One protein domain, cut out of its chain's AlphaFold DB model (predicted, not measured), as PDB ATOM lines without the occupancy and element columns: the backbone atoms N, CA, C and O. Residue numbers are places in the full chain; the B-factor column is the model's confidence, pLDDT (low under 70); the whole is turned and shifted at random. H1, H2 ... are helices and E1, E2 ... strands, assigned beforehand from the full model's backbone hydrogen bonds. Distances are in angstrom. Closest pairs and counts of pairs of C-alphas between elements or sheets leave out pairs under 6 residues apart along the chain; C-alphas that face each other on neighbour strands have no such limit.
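This is residues 14 to 121 of the 368 residues of an uncharacterized protein of Rachicladosporium sp. CCFEE 5018 (UniProt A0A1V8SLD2). With little regular structure, the domain is a small four-stranded sheet between H1 at one end and, at the other, H2 with the loop of residues 36 to 56; H3 packs on edge strand E1. The printed part has 108 residues, 40 in named elements, ordered H1 E1 H2 E2 E3 E4 H3. The class is mixed; the antiparallel sheet runs E1 E2 E3 E4. It is loose, radius of gyration of the C-alphas 16.3 A, spanning 50 by 33 by 26 A.

H1, residues 14 to 20, and H2, 57 to 61, are not on the sheet. E1, 30 to 35, pairs with E2, 67 to 72: N 34 and O 68 are 2.9 A apart. E2, E3, 76 to 79, and E4, 84 to 87, form a meander, successive antiparallel neighbours, with N 71 to O 78 at 2.8 A and N 77 to O 86 at 2.8 A. H3, 109 to 116, stands up from the sheet over E1, height 8.3 A; their closest C-alphas, Ala 32 and Ala 116, are 4.5 A apart. Every O i to N i+4 pair is within hydrogen-bond range in H3, but 1 of 3 in H1 and 0 of 1 in H2, against 4 of 4 and 2 of 2 for i+3.

H1 begins at C-alpha 14 (164.429, 194.535, 126.270); H3 ends at C-alpha 116 (168.341, 179.750, 121.123). E1 measures 16.8 A, E2 15.9 A.

The farthest C-alphas, Thr 22 and Gly 57, are 50.5 A apart. The printed part has no cut. Links E1 to H2 and E4 to H3 are long. Residues 36 to 65 and 118 to 121 have pLDDT under 70.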
ATOM      1  N   SER A  14     165.274 193.340 126.369       94.50
ATOM      2  CA  SER A  14     164.429 194.535 126.270       94.50
ATOM      3  C   SER A  14     165.204 195.834 126.019       94.50
ATOM      4  O   SER A  14     164.651 196.792 125.478       94.50
ATOM      5  N   SER A  15     166.502 195.891 126.344       93.12
ATOM      6  CA  SER A  15     167.313 197.093 126.095       93.12
ATOM      7  C   SER A  15     167.544 197.369 124.603       93.12
ATOM      8  O   SER A  15     167.744 198.522 124.223       93.12
ATOM      9  N   ALA A  16     167.408 196.357 123.735       92.94
ATOM     10  CA  ALA A  16     167.505 196.521 122.284       92.94
ATOM     11  C   ALA A  16     166.344 197.341 121.674       92.94
ATOM     12  O   ALA A  16     166.444 197.811 120.537       92.94
ATOM     13  N   THR A  17     165.272 197.600 122.434       93.81
ATOM     14  CA  THR A  17     164.193 198.527 122.036       93.81
ATOM     15  C   THR A  17     164.699 199.950 121.775       93.81
ATOM     16  O   THR A  17     164.132 200.665 120.945       93.81
ATOM     17  N   ALA A  18     165.811 200.349 122.401       93.06
ATOM     18  CA  ALA A  18     166.459 201.637 122.154       93.06
ATOM     19  C   ALA A  18     166.927 201.810 120.695       93.06
ATOM     20  O   ALA A  18     167.001 202.935 120.212       93.06
ATOM     21  N   HIS A  19     167.203 200.708 119.988       92.75
ATOM     22  CA  HIS A  19     167.668 200.716 118.596       92.75
ATOM     23  C   HIS A  19     166.545 200.463 117.580       92.75
ATOM     24  O   HIS A  19     166.648 200.855 116.422       92.75
ATOM     25  N   THR A  20     165.454 199.826 118.011       93.75
ATOM     26  CA  THR A  20     164.391 199.329 117.119       93.75
ATOM     27  C   THR A  20     163.102 200.146 117.187       93.75
ATOM     28  O   THR A  20     162.341 200.169 116.223       93.75
ATOM     29  N   SER A  21     162.872 200.901 118.269       92.81
ATOM     30  CA  SER A  21     161.640 201.686 118.481       92.81
ATOM     31  C   SER A  21     161.387 202.790 117.450       92.81
ATOM     32  O   SER A  21     160.242 203.190 117.253       92.81
ATOM     33  N   THR A  22     162.429 203.275 116.777       94.19
ATOM     34  CA  THR A  22     162.330 204.291 115.720       94.19
ATOM     35  C   THR A  22     162.295 203.691 114.314       94.19
ATOM     36  O   THR A  22     162.158 204.433 113.342       94.19
ATOM     37  N   GLY A  23     162.454 202.369 114.188       90.00
ATOM     38  CA  GLY A  23     162.681 201.701 112.906       90.00
ATOM     39  C   GLY A  23     164.049 202.000 112.280       90.00
ATOM     40  O   GLY A  23     164.210 201.795 111.080       90.00
ATOM     41  N   ALA A  24     165.015 202.510 113.058       92.25
ATOM     42  CA  ALA A  24     166.375 202.772 112.580       92.25
ATOM     43  C   ALA A  24     167.149 201.483 112.261       92.25
ATOM     44  O   ALA A  24     167.935 201.469 111.319       92.25
ATOM     45  N   GLU A  25     166.892 200.413 113.014       95.06
ATOM     46  CA  GLU A  25     167.484 199.090 112.816       95.06
ATOM     47  C   GLU A  25     166.393 198.032 112.565       95.06
ATOM     48  O   GLU A  25     165.261 198.195 113.045       95.06
ATOM     49  N   PRO A  26     166.699 196.929 111.848       93.56
ATOM     50  CA  PRO A  26     165.785 195.798 111.710       93.56
ATOM     51  C   PRO A  26     165.378 195.227 113.073       93.56
ATOM     52  O   PRO A  26     166.184 195.185 114.001       93.56
ATOM     53  N   LEU A  27     164.142 194.733 113.183       93.31
ATOM     54  CA  LEU A  27     163.682 194.021 114.377       93.31
ATOM     55  C   LEU A  27     164.454 192.697 114.515       93.31
ATOM     56  O   LEU A  27     164.304 191.833 113.646       93.31
ATOM     57  N   PRO A  28     165.249 192.490 115.580       94.00
ATOM     58  CA  PRO A  28     165.909 191.219 115.792       94.00
ATOM     59  C   PRO A  28     164.935 190.211 116.411       94.00
ATOM     60  O   PRO A  28     164.174 190.535 117.326       94.00
ATOM     61  N   ILE A  29     164.998 188.973 115.930       93.19
ATOM     62  CA  ILE A  29     164.158 187.866 116.386       93.19
ATOM     63  C   ILE A  29     165.079 186.687 116.687       93.19
ATOM     64  O   ILE A  29     165.812 186.231 115.811       93.19
ATOM     65  N   LEU A  30     165.058 186.211 117.930       93.94
ATOM     66  CA  LEU A  30     165.677 184.945 118.314       93.94
ATOM     67  C   LEU A  30     164.600 183.862 118.328       93.94
ATOM     68  O   LEU A  30     163.434 184.153 118.597       93.94
ATOM     69  N   THR A  31     164.985 182.616 118.074       91.12
ATOM     70  CA  THR A  31     164.059 181.488 118.155       91.12
ATOM     71  C   THR A  31     164.618 180.370 119.016       91.12
ATOM     72  O   THR A  31     165.824 180.144 119.040       91.12
ATOM     73  N   ALA A  32     163.733 179.697 119.740       87.94
ATOM     74  CA  ALA A  32     164.028 178.495 120.500       87.94
ATOM     75  C   ALA A  32     162.864 177.515 120.353       87.94
ATOM     76  O   ALA A  32     161.746 177.901 120.012       87.94
ATOM     77  N   ILE A  33     163.126 176.241 120.620       80.81
ATOM     78  CA  ILE A  33     162.109 175.200 120.544       80.81
ATOM     79  C   ILE A  33     161.778 174.743 121.962       80.81
ATOM     80  O   ILE A  33     162.669 174.371 122.725       80.81
ATOM     81  N   ARG A  34     160.486 174.719 122.295       79.25
ATOM     82  CA  ARG A  34     159.965 174.037 123.480       79.25
ATOM     83  C   ARG A  34     159.423 172.678 123.058       79.25
ATOM     84  O   ARG A  34     158.598 172.587 122.154       79.25
ATOM     85  N   HIS A  35     159.878 171.622 123.718       73.56
ATOM     86  CA  HIS A  35     159.289 170.297 123.570       73.56
ATOM     87  C   HIS A  35     158.187 170.140 124.621       73.56
ATOM     88  O   HIS A  35     158.490 170.116 125.815       73.56
ATOM     89  N   GLU A  36     156.921 170.097 124.200       68.81
ATOM     90  CA  GLU A  36     155.822 169.782 125.117       68.81
ATOM     91  C   GLU A  36     155.919 168.312 125.521       68.81
ATOM     92  O   GLU A  36     156.005 167.443 124.654       68.81
ATOM     93  N   ARG A  37     155.895 168.041 126.829       65.12
ATOM     94  CA  ARG A  37     155.915 166.677 127.359       65.12
ATOM     95  C   ARG A  37     154.638 166.392 128.134       65.12
ATOM     96  O   ARG A  37     154.205 167.255 128.901       65.12
ATOM     97  N   PRO A  38     154.052 165.193 127.996       63.00
ATOM     98  CA  PRO A  38     152.904 164.804 128.799       63.00
ATOM     99  C   PRO A  38     153.206 164.896 130.294       63.00
ATOM    100  O   PRO A  38     154.233 164.422 130.771       63.00
ATOM    101  N   TRP A  39     152.253 165.424 131.062       57.62
ATOM    102  CA  TRP A  39     152.342 165.478 132.526       57.62
ATOM    103  C   TRP A  39     152.503 164.094 133.174       57.62
ATOM    104  O   TRP A  39     152.971 163.999 134.300       57.62
ATOM    105  N   LYS A  40     152.103 163.020 132.480       58.28
ATOM    106  CA  LYS A  40     152.234 161.636 132.955       58.28
ATOM    107  C   LYS A  40     153.679 161.154 133.013       58.28
ATOM    108  O   LYS A  40     153.972 160.256 133.792       58.28
ATOM    109  N   ASP A  41     154.557 161.773 132.227       61.06
ATOM    110  CA  ASP A  41     155.991 161.499 132.270       61.06
ATOM    111  C   ASP A  41     156.669 162.257 133.426       61.06
ATOM    112  O   ASP A  41     157.867 162.079 133.650       61.06
ATOM    113  N   TRP A  42     155.917 163.100 134.158       60.53
ATOM    114  CA  TRP A  42     156.442 163.874 135.276       60.53
ATOM    115  C   TRP A  42     156.729 162.984 136.491       60.53
ATOM    116  O   TRP A  42     155.811 162.367 137.035       60.53
ATOM    117  N   SER A  43     157.987 162.945 136.941       66.69
ATOM    118  CA  SER A  43     158.398 162.197 138.138       66.69
ATOM    119  C   SER A  43     158.434 163.053 139.403       66.69
ATOM    120  O   SER A  43     157.648 162.807 140.320       66.69
ATOM    121  N   ASP A  44     159.330 164.040 139.484       65.56
ATOM    122  CA  ASP A  44     159.458 164.908 140.659       65.56
ATOM    123  C   ASP A  44     160.016 166.306 140.329       65.56
ATOM    124  O   ASP A  44     160.309 166.639 139.186       65.56
ATOM    125  N   SER A  45     160.108 167.192 141.323       54.69
ATOM    126  CA  SER A  45     160.524 168.585 141.109       54.69
ATOM    127  C   SER A  45     162.010 168.772 140.789       54.69
ATOM    128  O   SER A  45     162.370 169.805 140.228       54.69
ATOM    129  N   GLU A  46     162.864 167.829 141.184       50.19
ATOM    130  CA  GLU A  46     164.311 167.876 140.949       50.19
ATOM    131  C   GLU A  46     164.680 167.130 139.662       50.19
ATOM    132  O   GLU A  46     165.486 167.624 138.879       50.19
ATOM    133  N   HIS A  47     164.014 166.004 139.402       56.34
ATOM    134  CA  HIS A  47     164.147 165.197 138.195       56.34
ATOM    135  C   HIS A  47     162.755 165.051 137.581       56.34
ATOM    136  O   HIS A  47     162.066 164.059 137.822       56.34
ATOM    137  N   PRO A  48     162.289 166.044 136.803       54.31
ATOM    138  CA  PRO A  48     160.932 166.028 136.276       54.31
ATOM    139  C   PRO A  48     160.675 164.907 135.282       54.31
ATOM    140  O   PRO A  48     159.515 164.623 135.055       54.31
ATOM    141  N   PHE A  49     161.685 164.236 134.723       60.12
ATOM    142  CA  PHE A  49     161.475 163.115 133.805       60.12
ATOM    143  C   PHE A  49     162.516 162.015 134.046       60.12
ATOM    144  O   PHE A  49     163.706 162.311 134.127       60.12
ATOM    145  N   ALA A  50     162.075 160.755 134.128       56.56
ATOM    146  CA  ALA A  50     162.941 159.608 134.430       56.56
ATOM    147  C   ALA A  50     163.776 159.109 133.233       56.56
ATOM    148  O   ALA A  50     164.895 158.640 133.422       56.56
ATOM    149  N   GLU A  51     163.249 159.210 132.008       58.16
ATOM    150  CA  GLU A  51     163.911 158.733 130.787       58.16
ATOM    151  C   GLU A  51     164.382 159.913 129.918       58.16
ATOM    152  O   GLU A  51     163.576 160.803 129.628       58.16
ATOM    153  N   PRO A  52     165.654 159.942 129.470       51.75
ATOM    154  CA  PRO A  52     166.185 160.972 128.574       51.75
ATOM    155  C   PRO A  52     165.822 160.744 127.098       51.75
ATOM    156  O   PRO A  52     165.962 161.665 126.298       51.75
ATOM    157  N   ASP A  53     165.367 159.542 126.727       55.22
ATOM    158  CA  ASP A  53     164.839 159.246 125.394       55.22
ATOM    159  C   ASP A  53     163.305 159.276 125.413       55.22
ATOM    160  O   ASP A  53     162.649 158.561 126.165       55.22
ATOM    161  N   HIS A  54     162.727 160.113 124.557       59.00
ATOM    162  CA  HIS A  54     161.281 160.343 124.455       59.00
ATOM    163  C   HIS A  54     160.690 159.640 123.227       59.00
ATOM    164  O   HIS A  54     159.645 160.021 122.703       59.00
ATOM    165  N   ALA A  55     161.403 158.641 122.696       53.72
ATOM    166  CA  ALA A  55     160.977 157.828 121.562       53.72
ATOM    167  C   ALA A  55     159.877 156.812 121.873       53.72
ATOM    168  O   ALA A  55     159.321 156.225 120.946       53.72
ATOM    169  N   SER A  56     159.597 156.561 123.148       56.53
ATOM    170  CA  SER A  56     158.738 155.464 123.584       56.53
ATOM    171  C   SER A  56     157.818 155.887 124.732       56.53
ATOM    172  O   SER A  56     157.921 157.000 125.241       56.53
ATOM    173  N   GLY A  57     156.886 155.011 125.114       62.69
ATOM    174  CA  GLY A  57     155.952 155.265 126.215       62.69
ATOM    175  C   GLY A  57     154.798 156.206 125.855       62.69
ATOM    176  O   GLY A  57     154.380 156.289 124.696       62.69
ATOM    177  N   ASP A  58     154.259 156.892 126.862       58.41
ATOM    178  CA  ASP A  58     153.102 157.789 126.727       58.41
ATOM    179  C   ASP A  58     153.407 158.992 125.822       58.41
ATOM    180  O   ASP A  58     152.526 159.455 125.096       58.41
ATOM    181  N   HIS A  59     154.668 159.428 125.772       57.78
ATOM    182  CA  HIS A  59     155.135 160.502 124.901       57.78
ATOM    183  C   HIS A  59     154.952 160.211 123.405       57.78
ATOM    184  O   HIS A  59     154.610 161.112 122.639       57.78
ATOM    185  N   ALA A  60     155.152 158.963 122.969       60.22
ATOM    186  CA  ALA A  60     154.991 158.574 121.566       60.22
ATOM    187  C   ALA A  60     153.518 158.572 121.115       60.22
ATOM    188  O   ALA A  60     153.237 158.669 119.922       60.22
ATOM    189  N   ASN A  61     152.591 158.459 122.069       59.94
ATOM    190  CA  ASN A  61     151.150 158.398 121.828       59.94
ATOM    191  C   ASN A  61     150.435 159.719 122.147       59.94
ATOM    192  O   ASN A  61     149.217 159.806 122.007       59.94
ATOM    193  N   ALA A  62     151.162 160.730 122.623       60.81
ATOM    194  CA  ALA A  62     150.582 162.002 123.007       60.81
ATOM    195  C   ALA A  62     150.344 162.881 121.774       60.81
ATOM    196  O   ALA A  62     151.283 163.388 121.165       60.81
ATOM    197  N   GLU A  63     149.068 163.089 121.442       58.28
ATOM    198  CA  GLU A  63     148.641 163.936 120.318       58.28
ATOM    199  C   GLU A  63     149.135 165.389 120.453       58.28
ATOM    200  O   GLU A  63     149.378 166.045 119.441       58.28
ATOM    201  N   ASP A  64     149.362 165.849 121.692       60.75
ATOM    202  CA  ASP A  64     149.765 167.225 122.007       60.75
ATOM    203  C   ASP A  64     151.270 167.418 122.282       60.75
ATOM    204  O   ASP A  64     151.723 168.524 122.582       60.75
ATOM    205  N   ALA A  65     152.075 166.357 122.191       63.28
ATOM    206  CA  ALA A  65     153.497 166.401 122.523       63.28
ATOM    207  C   ALA A  65     154.358 166.720 121.289       63.28
ATOM    208  O   ALA A  65     155.077 165.870 120.764       63.28
ATOM    209  N   TRP A  66     154.250 167.956 120.789       72.88
ATOM    210  CA  TRP A  66     155.009 168.436 119.629       72.88
ATOM    211  C   TRP A  66     156.051 169.508 119.990       72.88
ATOM    212  O   TRP A  66     156.081 170.072 121.085       72.88
ATOM    213  N   PHE A  67     156.919 169.813 119.023       78.06
ATOM    214  CA  PHE A  67     157.893 170.900 119.109       78.06
ATOM    215  C   PHE A  67     157.255 172.258 118.797       78.06
ATOM    216  O   PHE A  67     156.893 172.532 117.651       78.06
ATOM    217  N   GLN A  68     157.134 173.103 119.815       80.50
ATOM    218  CA  GLN A  68     156.597 174.462 119.744       80.50
ATOM    219  C   GLN A  68     157.722 175.457 119.443       80.50
ATOM    220  O   GLN A  68     158.750 175.454 120.128       80.50
ATOM    221  N   TRP A  69     157.532 176.321 118.444       84.38
ATOM    222  CA  TRP A  69     158.509 177.351 118.097       84.38
ATOM    223  C   TRP A  69     158.216 178.621 118.883       84.38
ATOM    224  O   TRP A  69     157.164 179.238 118.733       84.38
ATOM    225  N   TYR A  70     159.168 179.008 119.722       89.06
ATOM    226  CA  TYR A  70     159.130 180.273 120.428       89.06
ATOM    227  C   TYR A  70     159.919 181.320 119.656       89.06
ATOM    228  O   TYR A  70     161.048 181.079 119.218       89.06
ATOM    229  N   GLU A  71     159.328 182.498 119.528       90.81
ATOM    230  CA  GLU A  71     159.995 183.713 119.090       90.81
ATOM    231  C   GLU A  71     160.292 184.599 120.299       90.81
ATOM    232  O   GLU A  71     159.514 184.687 121.249       90.81
ATOM    233  N   MET A  72     161.455 185.240 120.275       93.38
ATOM    234  CA  MET A  72     161.935 186.111 121.336       93.38
ATOM    235  C   MET A  72     162.427 187.413 120.711       93.38
ATOM    236  O   MET A  72     163.500 187.476 120.104       93.38
ATOM    237  N   THR A  73     161.658 188.477 120.890       94.38
ATOM    238  CA  THR A  73     161.987 189.830 120.433       94.38
ATOM    239  C   THR A  73     162.327 190.722 121.632       94.38
ATOM    240  O   THR A  73     162.079 190.342 122.782       94.38
ATOM    241  N   PRO A  74     162.879 191.928 121.417       95.06
ATOM    242  CA  PRO A  74     163.060 192.893 122.501       95.06
ATOM    243  C   PRO A  74     161.747 193.314 123.189       95.06
ATOM    244  O   PRO A  74     161.787 193.925 124.254       95.06
ATOM    245  N   TYR A  75     160.591 193.013 122.590       93.62
ATOM    246  CA  TYR A  75     159.273 193.427 123.070       93.62
ATOM    247  C   TYR A  75     158.529 192.297 123.787       93.62
ATOM    248  O   TYR A  75     157.962 192.507 124.862       93.62
ATOM    249  N   GLU A  76     158.556 191.100 123.207       92.50
ATOM    250  CA  GLU A  76     157.806 189.947 123.690       92.50
ATOM    251  C   GLU A  76     158.480 188.610 123.378       92.50
ATOM    252  O   GLU A  76     159.281 188.486 122.448       92.50
ATOM    253  N   VAL A  77     158.125 187.608 124.179       91.62
ATOM    254  CA  VAL A  77     158.476 186.202 124.005       91.62
ATOM    255  C   VAL A  77     157.188 185.397 123.951       91.62
ATOM    256  O   VAL A  77     156.339 185.534 124.833       91.62
ATOM    257  N   GLY A  78     157.039 184.542 122.950       88.31
ATOM    258  CA  GLY A  78     155.832 183.741 122.816       88.31
ATOM    259  C   GLY A  78     155.898 182.743 121.683       88.31
ATOM    260  O   GLY A  78     156.946 182.544 121.076       88.31
ATOM    261  N   CYS A  79     154.776 182.077 121.452       85.38
ATOM    262  CA  CYS A  79     154.670 180.986 120.499       85.38
ATOM    263  C   CYS A  79     153.334 181.078 119.765       85.38
ATOM    264  O   CYS A  79     152.264 181.170 120.378       85.38
ATOM    265  N   GLU A  80     153.417 181.047 118.436       80.38
ATOM    266  CA  GLU A  80     152.262 181.159 117.551       80.38
ATOM    267  C   GLU A  80     151.347 179.933 117.669       80.38
ATOM    268  O   GLU A  80     150.131 180.090 117.677       80.38
ATOM    269  N   GLU A  81     151.909 178.726 117.816       78.88
ATOM    270  CA  GLU A  81     151.145 177.475 117.937       78.88
ATOM    271  C   GLU A  81     150.202 177.455 119.150       78.88
ATOM    272  O   GLU A  81     149.177 176.774 119.127       78.88
ATOM    273  N   ILE A  82     150.536 178.199 120.208       77.31
ATOM    274  CA  ILE A  82     149.695 178.352 121.403       77.31
ATOM    275  C   ILE A  82     149.020 179.723 121.476       77.31
ATOM    276  O   ILE A  82     148.325 179.984 122.456       77.31
ATOM    277  N   GLU A  83     149.242 180.595 120.489       78.62
ATOM    278  CA  GLU A  83     148.720 181.964 120.379       78.62
ATOM    279  C   GLU A  83     148.989 182.845 121.612       78.62
ATOM    280  O   GLU A  83     148.140 183.646 122.006       78.62
ATOM    281  N   ALA A  84     150.126 182.662 122.290       80.75
ATOM    282  CA  ALA A  84     150.391 183.303 123.578       80.75
ATOM    283  C   ALA A  84     151.768 183.970 123.641       80.75
ATOM    284  O   ALA A  84     152.776 183.355 123.288       80.75
ATOM    285  N   TRP A  85     151.802 185.190 124.183       87.50
ATOM    286  CA  TRP A  85     153.016 185.984 124.374       87.50
ATOM    287  C   TRP A  85     153.035 186.661 125.744       87.50
ATOM    288  O   TRP A  85     151.999 187.021 126.308       87.50
ATOM    289  N   VAL A  86     154.241 186.877 126.257       90.44
ATOM    290  CA  VAL A  86     154.527 187.682 127.445       90.44
ATOM    291  C   VAL A  86     155.557 188.748 127.084       90.44
ATOM    292  O   VAL A  86     156.414 188.533 126.232       90.44
ATOM    293  N   GLN A  87     155.508 189.904 127.745       92.12
ATOM    294  CA  GLN A  87     156.554 190.918 127.588       92.12
ATOM    295  C   GLN A  87     157.920 190.313 127.935       92.12
ATOM    296  O   GLN A  87     158.013 189.535 128.885       92.12
ATOM    297  N   THR A  88     158.981 190.685 127.215       93.25
ATOM    298  CA  THR A  88     160.312 190.057 127.353       93.25
ATOM    299  C   THR A  88     160.827 190.049 128.791       93.25
ATOM    300  O   THR A  88     161.375 189.053 129.250       93.25
ATOM    301  N   TRP A  89     160.573 191.114 129.559       91.19
ATOM    302  CA  TRP A  89     160.960 191.183 130.973       91.19
ATOM    303  C   TRP A  89     160.173 190.237 131.895       91.19
ATOM    304  O   TRP A  89     160.589 189.990 133.030       91.19
ATOM    305  N   GLY A  90     159.007 189.773 131.447       90.62
ATOM    306  CA  GLY A  90     158.119 188.868 132.168       90.62
ATOM    307  C   GLY A  90     158.426 187.393 131.923       90.62
ATOM    308  O   GLY A  90     157.989 186.557 132.711       90.62
ATOM    309  N   PHE A  91     159.189 187.072 130.877       90.75
ATOM    310  CA  PHE A  91     159.620 185.708 130.598       90.75
ATOM    311  C   PHE A  91     160.443 185.135 131.768       90.75
ATOM    312  O   PHE A  91     161.293 185.820 132.341       90.75
ATOM    313  N   GLY A  92     160.126 183.899 132.165       86.44
ATOM    314  CA  GLY A  92     160.728 183.198 133.307       86.44
ATOM    315  C   GLY A  92     160.152 183.535 134.690       86.44
ATOM    316  O   GLY A  92     160.486 182.872 135.678       86.44
ATOM    317  N   ARG A  93     159.243 184.516 134.805       89.56
ATOM    318  CA  ARG A  93     158.520 184.787 136.063       89.56
ATOM    319  C   ARG A  93     157.408 183.763 136.293       89.56
ATOM    320  O   ARG A  93     156.776 183.361 135.325       89.56
ATOM    321  N   PRO A  94     157.068 183.415 137.546       87.56
ATOM    322  CA  PRO A  94     155.875 182.626 137.826       87.56
ATOM    323  C   PRO A  94     154.608 183.424 137.503       87.56
ATOM    324  O   PRO A  94     154.499 184.613 137.829       87.56
ATOM    325  N   PHE A  95     153.646 182.748 136.881       87.62
ATOM    326  CA  PHE A  95     152.309 183.262 136.602       87.62
ATOM    327  C   PHE A  95     151.249 182.348 137.212       87.62
ATOM    328  O   PHE A  95     151.494 181.174 137.459       87.62
ATOM    329  N   SER A  96     150.066 182.899 137.453       84.12
ATOM    330  CA  SER A  96     148.833 182.149 137.674       84.12
ATOM    331  C   SER A  96     147.689 182.972 137.098       84.12
ATOM    332  O   SER A  96     147.596 184.165 137.388       84.12
ATOM    333  N   GLU A  97     146.820 182.355 136.296       83.31
ATOM    334  CA  GLU A  97     145.638 183.021 135.721       83.31
ATOM    335  C   GLU A  97     146.002 184.315 134.960       83.31
ATOM    336  O   GLU A  97     145.383 185.369 135.127       83.31
ATOM    337  N   GLY A  98     147.080 184.261 134.168       81.38
ATOM    338  CA  GLY A  98     147.572 185.394 133.373       81.38
ATOM    339  C   GLY A  98     148.216 186.529 134.182       81.38
ATOM    340  O   GLY A  98     148.530 187.581 133.628       81.38
ATOM    341  N   LYS A  99     148.439 186.348 135.490       85.12
ATOM    342  CA  LYS A  99     149.073 187.351 136.357       85.12
ATOM    343  C   LYS A  99     150.397 186.845 136.898       85.12
ATOM    344  O   LYS A  99     150.456 185.761 137.472       85.12
ATOM    345  N   SER A 100     151.439 187.662 136.773       89.06
ATOM    346  CA  SER A 100     152.725 187.379 137.410       89.06
ATOM    347  C   SER A 100     152.554 187.396 138.932       89.06
ATOM    348  O   SER A 100     152.074 188.381 139.495       89.06
ATOM    349  N   THR A 101     152.926 186.305 139.596       90.12
ATOM    350  CA  THR A 101     152.781 186.140 141.052       90.12
ATOM    351  C   THR A 101     154.028 186.584 141.817       90.12
ATOM    352  O   THR A 101     153.974 186.772 143.030       90.12
ATOM    353  N   MET A 102     155.142 186.803 141.111       89.88
ATOM    354  CA  MET A 102     156.408 187.265 141.678       89.88
ATOM    355  C   MET A 102     157.140 188.204 140.717       89.88
ATOM    356  O   MET A 102     157.252 187.940 139.521       89.88
ATOM    357  N   GLN A 103     157.700 189.289 141.249       86.00
ATOM    358  CA  GLN A 103     158.413 190.294 140.459       86.00
ATOM    359  C   GLN A 103     159.917 189.996 140.346       86.00
ATOM    360  O   GLN A 103     160.743 190.742 140.868       86.00
ATOM    361  N   LEU A 104     160.283 188.910 139.661       86.50
ATOM    362  CA  LEU A 104     161.694 188.615 139.368       86.50
ATOM    363  C   LEU A 104     162.256 189.579 138.307       86.50
ATOM    364  O   LEU A 104     161.526 189.961 137.398       86.50
ATOM    365  N   PRO A 105     163.527 190.002 138.367       88.31
ATOM    366  CA  PRO A 105     164.113 190.803 137.292       88.31
ATOM    367  C   PRO A 105     164.092 190.051 135.950       88.31
ATOM    368  O   PRO A 105     164.056 188.825 135.918       88.31
ATOM    369  N   GLU A 106     164.130 190.800 134.845       90.75
ATOM    370  CA  GLU A 106     164.318 190.228 133.505       90.75
ATOM    371  C   GLU A 106     165.585 189.360 133.455       90.75
ATOM    372  O   GLU A 106     166.627 189.745 133.999       90.75
ATOM    373  N   GLN A 107     165.490 188.222 132.768       87.12
ATOM    374  CA  GLN A 107     166.624 187.345 132.498       87.12
ATOM    375  C   GLN A 107     167.686 188.032 131.633       87.12
ATOM    376  O   GLN A 107     167.390 188.872 130.787       87.12
ATOM    377  N   SER A 108     168.955 187.666 131.812       87.38
ATOM    378  CA  SER A 108     169.999 188.198 130.937       87.38
ATOM    379  C   SER A 108     169.847 187.675 129.509       87.38
ATOM    380  O   SER A 108     169.430 186.543 129.272       87.38
ATOM    381  N   LEU A 109     170.286 188.482 128.547       88.75
ATOM    382  CA  LEU A 109     170.400 188.108 127.142       88.75
ATOM    383  C   LEU A 109     171.215 186.820 126.966       88.75
ATOM    384  O   LEU A 109     170.905 186.023 126.092       88.75
ATOM    385  N   ALA A 110     172.220 186.584 127.814       84.31
ATOM    386  CA  ALA A 110     173.009 185.355 127.782       84.31
ATOM    387  C   ALA A 110     172.158 184.092 128.017       84.31
ATOM    388  O   ALA A 110     172.399 183.080 127.364       84.31
ATOM    389  N   LEU A 111     171.150 184.153 128.897       83.31
ATOM    390  CA  LEU A 111     170.233 183.032 129.132       83.31
ATOM    391  C   LEU A 111     169.342 182.782 127.910       83.31
ATOM    392  O   LEU A 111     169.238 181.646 127.459       83.31
ATOM    393  N   LEU A 112     168.784 183.840 127.310       86.44
ATOM    394  CA  LEU A 112     167.968 183.729 126.093       86.44
ATOM    395  C   LEU A 112     168.775 183.217 124.892       86.44
ATOM    396  O   LEU A 112     168.306 182.355 124.151       86.44
ATOM    397  N   LEU A 113     170.005 183.710 124.713       87.44
ATOM    398  CA  LEU A 113     170.919 183.203 123.689       87.44
ATOM    399  C   LEU A 113     171.199 181.723 123.906       87.44
ATOM    400  O   LEU A 113     171.157 180.953 122.957       87.44
ATOM    401  N   GLY A 114     171.424 181.327 125.153       80.25
ATOM    402  CA  GLY A 114     171.646 179.941 125.501       80.25
ATOM    403  C   GLY A 114     170.450 179.019 125.246       80.25
ATOM    404  O   GLY A 114     170.668 177.858 124.919       80.25
ATOM    405  N   LEU A 115     169.210 179.522 125.313       82.62
ATOM    406  CA  LEU A 115     168.021 178.795 124.840       82.62
ATOM    407  C   LEU A 115     168.032 178.642 123.312       82.62
ATOM    408  O   LEU A 115     167.813 177.544 122.801       82.62
ATOM    409  N   ALA A 116     168.321 179.724 122.588       86.38
ATOM    410  CA  ALA A 116     168.341 179.750 121.123       86.38
ATOM    411  C   ALA A 116     169.497 178.939 120.506       86.38
ATOM    412  O   ALA A 116     169.404 178.488 119.366       86.38
ATOM    413  N   THR A 117     170.582 178.731 121.253       80.19
ATOM    414  CA  THR A 117     171.760 177.961 120.826       80.19
ATOM    415  C   THR A 117     171.899 176.627 121.565       80.19
ATOM    416  O   THR A 117     172.956 176.005 121.511       80.19
ATOM    417  N   SER A 118     170.818 176.163 122.210       64.75
ATOM    418  CA  SER A 118     170.801 174.982 123.088       64.75
ATOM    419  C   SER A 118     170.966 173.630 122.387       64.75
ATOM    420  O   SER A 118     171.111 172.610 123.062       64.75
ATOM    421  N   ALA A 119     170.951 173.590 121.048       60.09
ATOM    422  CA  ALA A 119     171.227 172.371 120.299       60.09
ATOM    423  C   ALA A 119     172.606 171.832 120.726       60.09
ATOM    424  O   ALA A 119     173.615 172.514 120.521       60.09
ATOM    425  N   PRO A 120     172.688 170.635 121.338       49.72
ATOM    426  CA  PRO A 120     173.937 170.146 121.885       49.72
ATOM    427  C   PRO A 120     174.873 169.801 120.733       49.72
ATOM    428  O   PRO A 120     174.831 168.712 120.161       49.72
ATOM    429  N   ALA A 121     175.775 170.722 120.406       42.00
ATOM    430  CA  ALA A 121     176.990 170.371 119.702       42.00
ATOM    431  C   ALA A 121     177.885 169.567 120.665       42.00
ATOM    432  O   ALA A 121     178.893 170.016 121.176       42.00
TER     433      ALA A 121